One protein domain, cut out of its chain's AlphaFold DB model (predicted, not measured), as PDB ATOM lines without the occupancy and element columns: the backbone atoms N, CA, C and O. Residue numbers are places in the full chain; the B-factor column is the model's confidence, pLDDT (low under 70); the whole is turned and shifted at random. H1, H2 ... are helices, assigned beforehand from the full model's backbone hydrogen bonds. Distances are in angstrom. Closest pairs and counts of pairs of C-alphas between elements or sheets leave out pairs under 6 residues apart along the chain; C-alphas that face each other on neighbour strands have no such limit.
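What this domain is: This is residues 3 to 47 of the 84 residues of the protein "Nitroreductase domain-containing protein" of Blastocystis hominis (UniProt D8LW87). With little regular structure, the domain is a loose, rod-like loop of chain with one short helix, H1, towards one end and another, H2, towards the other. Residues 9 to 20 run out along the rod, and after H2 residues 28 to 47 turn and come back, tied to the outgoing stretch by a short antiparallel pairing. The printed part has 45 residues, with two named helices, H1 then H2, and no named strand; the class is all helix, though only 13 residues are in named elements. The radius of gyration of the C-alphas is 13.1 A, and the spans are 37 by 17 by 14 A.

How they stand to each other: H1, residues 3 to 8, and H2, residues 21 to 27, are apart, joined by a long link of 12 residues. Residues 12 to 13 pair with residues 42 to 43, antiparallel. In H1 and H2 every O i to N i+4 pair is within hydrogen-bond range.

Where its parts are: H1 begins at C-alpha 3 (204.329, 157.477, 216.383) and measures 8.8 A. H2 measures 9.8 A and ends at C-alpha 27 (191.433, 174.520, 207.102).

The domain as a whole: The C-alphas farthest apart, of Arg 33 and Glu 47, are 38.8 A apart. The printed part has no cut, and no printed residue is under 70 in pLDDT.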
ATOM      1  N   ALA A   3     205.197 158.544 215.886       91.94
ATOM      2  CA  ALA A   3     204.329 157.477 216.383       91.94
ATOM      3  C   ALA A   3     204.958 156.650 217.524       91.94
ATOM      4  O   ALA A   3     204.305 156.376 218.527       91.94
ATOM      5  N   LEU A   4     206.250 156.317 217.411       92.00
ATOM      6  CA  LEU A   4     206.977 155.611 218.473       92.00
ATOM      7  C   LEU A   4     207.129 156.471 219.736       92.00
ATOM      8  O   LEU A   4     207.127 155.942 220.843       92.00
ATOM      9  N   SER A   5     207.249 157.793 219.586       94.50
ATOM     10  CA  SER A   5     207.295 158.712 220.724       94.50
ATOM     11  C   SER A   5     205.952 158.791 221.449       94.50
ATOM     12  O   SER A   5     205.960 158.815 222.674       94.50
ATOM     13  N   CYS A   6     204.818 158.784 220.738       92.88
ATOM     14  CA  CYS A   6     203.494 158.689 221.366       92.88
ATOM     15  C   CYS A   6     203.394 157.423 222.225       92.88
ATOM     16  O   CYS A   6     203.153 157.525 223.425       92.88
ATOM     17  N   GLN A   7     203.714 156.265 221.640       88.56
ATOM     18  CA  GLN A   7     203.678 154.977 222.334       88.56
ATOM     19  C   GLN A   7     204.579 154.968 223.583       88.56
ATOM     20  O   GLN A   7     204.155 154.561 224.660       88.56
ATOM     21  N   ALA A   8     205.805 155.495 223.481       91.50
ATOM     22  CA  ALA A   8     206.733 155.577 224.612       91.50
ATOM     23  C   ALA A   8     206.248 156.487 225.758       91.50
ATOM     24  O   ALA A   8     206.732 156.360 226.879       91.50
ATOM     25  N   ASN A   9     205.312 157.402 225.488       92.62
ATOM     26  CA  ASN A   9     204.735 158.321 226.471       92.62
ATOM     27  C   ASN A   9     203.305 157.925 226.887       92.62
ATOM     28  O   ASN A   9     202.593 158.746 227.465       92.62
ATOM     29  N   GLY A  10     202.868 156.693 226.597       89.88
ATOM     30  CA  GLY A  10     201.528 156.214 226.960       89.88
ATOM     31  C   GLY A  10     200.400 156.862 226.154       89.88
ATOM     32  O   GLY A  10     199.277 156.976 226.641       89.88
ATOM     33  N   LEU A  11     200.703 157.334 224.941       92.12
ATOM     34  CA  LEU A  11     199.727 157.870 224.000       92.12
ATOM     35  C   LEU A  11     199.515 156.880 222.855       92.12
ATOM     36  O   LEU A  11     200.469 156.424 222.223       92.12
ATOM     37  N   GLY A  12     198.252 156.639 222.524       91.19
ATOM     38  CA  GLY A  12     197.857 155.960 221.301       91.19
ATOM     39  C   GLY A  12     197.937 156.896 220.099       91.19
ATOM     40  O   GLY A  12     197.815 158.121 220.210       91.19
ATOM     41  N   THR A  13     198.146 156.320 218.921       93.19
ATOM     42  CA  THR A  13     198.204 157.053 217.653       93.19
ATOM     43  C   THR A  13     197.858 156.139 216.480       93.19
ATOM     44  O   THR A  13     198.015 154.922 216.563       93.19
ATOM     45  N   ILE A  14     197.390 156.721 215.375       91.19
ATOM     46  CA  ILE A  14     197.117 156.004 214.129       91.19
ATOM     47  C   ILE A  14     197.466 156.886 212.930       91.19
ATOM     48  O   ILE A  14     197.284 158.100 212.974       91.19
ATOM     49  N   ILE A  15     197.969 156.279 211.854       92.25
ATOM     50  CA  ILE A  15     198.106 156.958 210.561       92.25
ATOM     51  C   ILE A  15     196.728 156.928 209.894       92.25
ATOM     52  O   ILE A  15     196.192 155.853 209.626       92.25
ATOM     53  N   MET A  16     196.132 158.100 209.686       91.00
ATOM     54  CA  MET A  16     194.808 158.234 209.091       91.00
ATOM     55  C   MET A  16     194.926 158.381 207.578       91.00
ATOM     56  O   MET A  16     195.353 159.417 207.066       91.00
ATOM     57  N   GLU A  17     194.479 157.342 206.884       85.81
ATOM     58  CA  GLU A  17     194.300 157.338 205.436       85.81
ATOM     59  C   GLU A  17     192.879 157.790 205.055       85.81
ATOM     60  O   GLU A  17     191.964 157.783 205.881       85.81
ATOM     61  N   GLY A  18     192.675 158.176 203.791       88.19
ATOM     62  CA  GLY A  18     191.336 158.468 203.251       88.19
ATOM     63  C   GLY A  18     190.764 159.854 203.583       88.19
ATOM     64  O   GLY A  18     189.548 160.036 203.553       88.19
ATOM     65  N   PHE A  19     191.611 160.840 203.885       92.69
ATOM     66  CA  PHE A  19     191.187 162.228 204.101       92.69
ATOM     67  C   PHE A  19     191.218 163.060 202.805       92.69
ATOM     68  O   PHE A  19     191.999 162.800 201.889       92.69
ATOM     69  N   ASP A  20     190.408 164.123 202.745       94.31
ATOM     70  CA  ASP A  20     190.489 165.120 201.670       94.31
ATOM     71  C   ASP A  20     191.600 166.138 201.967       94.31
ATOM     72  O   ASP A  20     191.412 167.118 202.697       94.31
ATOM     73  N   GLY A  21     192.774 165.923 201.372       93.19
ATOM     74  CA  GLY A  21     193.931 166.796 201.558       93.19
ATOM     75  C   GLY A  21     193.723 168.240 201.095       93.19
ATOM     76  O   GLY A  21     194.365 169.134 201.644       93.19
ATOM     77  N   ARG A  22     192.820 168.511 200.137       92.94
ATOM     78  CA  ARG A  22     192.524 169.888 199.693       92.94
ATOM     79  C   ARG A  22     191.741 170.622 200.767       92.94
ATOM     80  O   ARG A  22     192.132 171.718 201.161       92.94
ATOM     81  N   ARG A  23     190.699 169.975 201.292       95.25
ATOM     82  CA  ARG A  23     189.885 170.526 202.376       95.25
ATOM     83  C   ARG A  23     190.709 170.760 203.638       95.25
ATOM     84  O   ARG A  23     190.603 171.821 204.243       95.25
ATOM     85  N   VAL A  24     191.561 169.808 204.020       95.56
ATOM     86  CA  VAL A  24     192.442 169.962 205.191       95.56
ATOM     87  C   VAL A  24     193.424 171.112 204.992       95.56
ATOM     88  O   VAL A  24     193.583 171.927 205.895       95.56
ATOM     89  N   ARG A  25     194.046 171.221 203.811       95.75
ATOM     90  CA  ARG A  25     194.965 172.318 203.474       95.75
ATOM     91  C   ARG A  25     194.301 173.683 203.656       95.75
ATOM     92  O   ARG A  25     194.935 174.582 204.200       95.75
ATOM     93  N   ASP A  26     193.051 173.819 203.221       95.69
ATOM     94  CA  ASP A  26     192.294 175.064 203.354       95.69
ATOM     95  C   ASP A  26     191.994 175.378 204.833       95.69
ATOM     96  O   ASP A  26     192.165 176.516 205.257       95.69
ATOM     97  N   ILE A  27     191.657 174.368 205.648       96.69
ATOM     98  CA  ILE A  27     191.433 174.520 207.102       96.69
ATOM     99  C   ILE A  27     192.692 175.021 207.822       96.69
ATOM    100  O   ILE A  27     192.608 175.912 208.665       96.69
ATOM    101  N   ILE A  28     193.863 174.465 207.498       95.75
ATOM    102  CA  ILE A  28     195.133 174.839 208.146       95.75
ATOM    103  C   ILE A  28     195.829 176.030 207.469       95.75
ATOM    104  O   ILE A  28     196.961 176.353 207.823       95.75
ATOM    105  N   ASN A  29     195.187 176.663 206.480       95.81
ATOM    106  CA  ASN A  29     195.754 177.750 205.675       95.81
ATOM    107  C   ASN A  29     197.134 177.414 205.078       95.81
ATOM    108  O   ASN A  29     198.048 178.241 205.042       95.81
ATOM    109  N   CYS A  30     197.310 176.177 204.613       95.50
ATOM    110  CA  CYS A  30     198.590 175.717 204.093       95.50
ATOM    111  C   CYS A  30     198.884 176.351 202.709       95.50
ATOM    112  O   CYS A  30     198.012 176.358 201.830       95.50
ATOM    113  N   PRO A  31     200.098 176.898 202.479       94.94
ATOM    114  CA  PRO A  31     200.424 177.588 201.233       94.94
ATOM    115  C   PRO A  31     200.294 176.694 199.997       94.94
ATOM    116  O   PRO A  31     200.603 175.508 200.032       94.94
ATOM    117  N   LYS A  32     199.948 177.294 198.849       91.44
ATOM    118  CA  LYS A  32     199.663 176.575 197.588       91.44
ATOM    119  C   LYS A  32     200.785 175.658 197.077       91.44
ATOM    120  O   LYS A  32     200.507 174.796 196.252       91.44
ATOM    121  N   ARG A  33     202.031 175.868 197.513       95.50
ATOM    122  CA  ARG A  33     203.194 175.054 197.113       95.50
ATOM    123  C   ARG A  33     203.319 173.743 197.893       95.50
ATOM    124  O   ARG A  33     204.128 172.905 197.512       95.50
ATOM    125  N   TYR A  34     202.549 173.578 198.962       95.19
ATOM    126  CA  TYR A  34     202.583 172.403 199.821       95.19
ATOM    127  C   TYR A  34     201.271 171.624 199.728       95.19
ATOM    128  O   TYR A  34     200.226 172.147 199.329       95.19
ATOM    129  N   PHE A  35     201.341 170.357 200.114       92.75
ATOM    130  CA  PHE A  35     200.197 169.466 200.226       92.75
ATOM    131  C   PHE A  35     200.252 168.737 201.570       92.75
ATOM    132  O   PHE A  35     201.318 168.579 202.165       92.75
ATOM    133  N   VAL A  36     199.090 168.303 202.050       93.75
ATOM    134  CA  VAL A  36     198.984 167.525 203.284       93.75
ATOM    135  C   VAL A  36     199.345 166.076 202.963       93.75
ATOM    136  O   VAL A  36     198.630 165.422 202.211       93.75
ATOM    137  N   ALA A  37     200.468 165.598 203.502       92.06
ATOM    138  CA  ALA A  37     200.983 164.252 203.230       92.06
ATOM    139  C   ALA A  37     200.288 163.151 204.046       92.06
ATOM    140  O   ALA A  37     200.278 161.999 203.636       92.06
ATOM    141  N   GLY A  38     199.722 163.501 205.199       93.00
ATOM    142  CA  GLY A  38     199.071 162.554 206.093       93.00
ATOM    143  C   GLY A  38     198.473 163.256 207.302       93.00
ATOM    144  O   GLY A  38     198.858 164.381 207.633       93.00
ATOM    145  N   LEU A  39     197.545 162.576 207.965       94.31
ATOM    146  CA  LEU A  39     197.004 162.975 209.257       94.31
ATOM    147  C   LEU A  39     197.351 161.909 210.291       94.31
ATOM    148  O   LEU A  39     197.201 160.717 210.039       94.31
ATOM    149  N   VAL A  40     197.827 162.342 211.456       94.62
ATOM    150  CA  VAL A  40     198.240 161.438 212.534       94.62
ATOM    151  C   VAL A  40     197.625 161.921 213.847       94.62
ATOM    152  O   VAL A  40     198.245 162.721 214.553       94.62
ATOM    153  N   PRO A  41     196.384 161.517 214.175       93.06
ATOM    154  CA  PRO A  41     195.828 161.759 215.499       93.06
ATOM    155  C   PRO A  41     196.643 161.040 216.581       93.06
ATOM    156  O   PRO A  41     197.220 159.969 216.362       93.06
ATOM    157  N   PHE A  42     196.667 161.633 217.769       94.56
ATOM    158  CA  PHE A  42     197.290 161.069 218.957       94.56
ATOM    159  C   PHE A  42     196.515 161.494 220.206       94.56
ATOM    160  O   PHE A  42     195.865 162.540 220.211       94.56
ATOM    161  N   GLY A  43     196.585 160.691 221.261       94.19
ATOM    162  CA  GLY A  43     195.905 160.971 222.523       94.19
ATOM    163  C   GLY A  43     195.926 159.771 223.458       94.19
ATOM    164  O   GLY A  43     196.562 158.762 223.166       94.19
ATOM    165  N   TYR A  44     195.226 159.873 224.583       92.44
ATOM    166  CA  TYR A  44     195.024 158.726 225.464       92.44
ATOM    167  C   TYR A  44     194.039 157.756 224.811       92.44
ATOM    168  O   TYR A  44     192.938 158.155 224.431       92.44
ATOM    169  N   ALA A  45     194.461 156.504 224.645       84.62
ATOM    170  CA  ALA A  45     193.654 155.451 224.051       84.62
ATOM    171  C   ALA A  45     193.143 154.494 225.130       84.62
ATOM    172  O   ALA A  45     193.821 154.246 226.125       84.62
ATOM    173  N   ASP A  46     191.948 153.955 224.904       83.38
ATOM    174  CA  ASP A  46     191.449 152.797 225.637       83.38
ATOM    175  C   ASP A  46     191.891 151.529 224.892       83.38
ATOM    176  O   ASP A  46     191.455 151.259 223.769       83.38
ATOM    177  N   GLU A  47     192.833 150.797 225.485       72.94
ATOM    178  CA  GLU A  47     193.500 149.654 224.859       72.94
ATOM    179  C   GLU A  47     192.921 148.299 225.283       72.94
ATOM    180  O   GLU A  47     193.403 147.270 224.805       72.94
TER     181      GLU A  47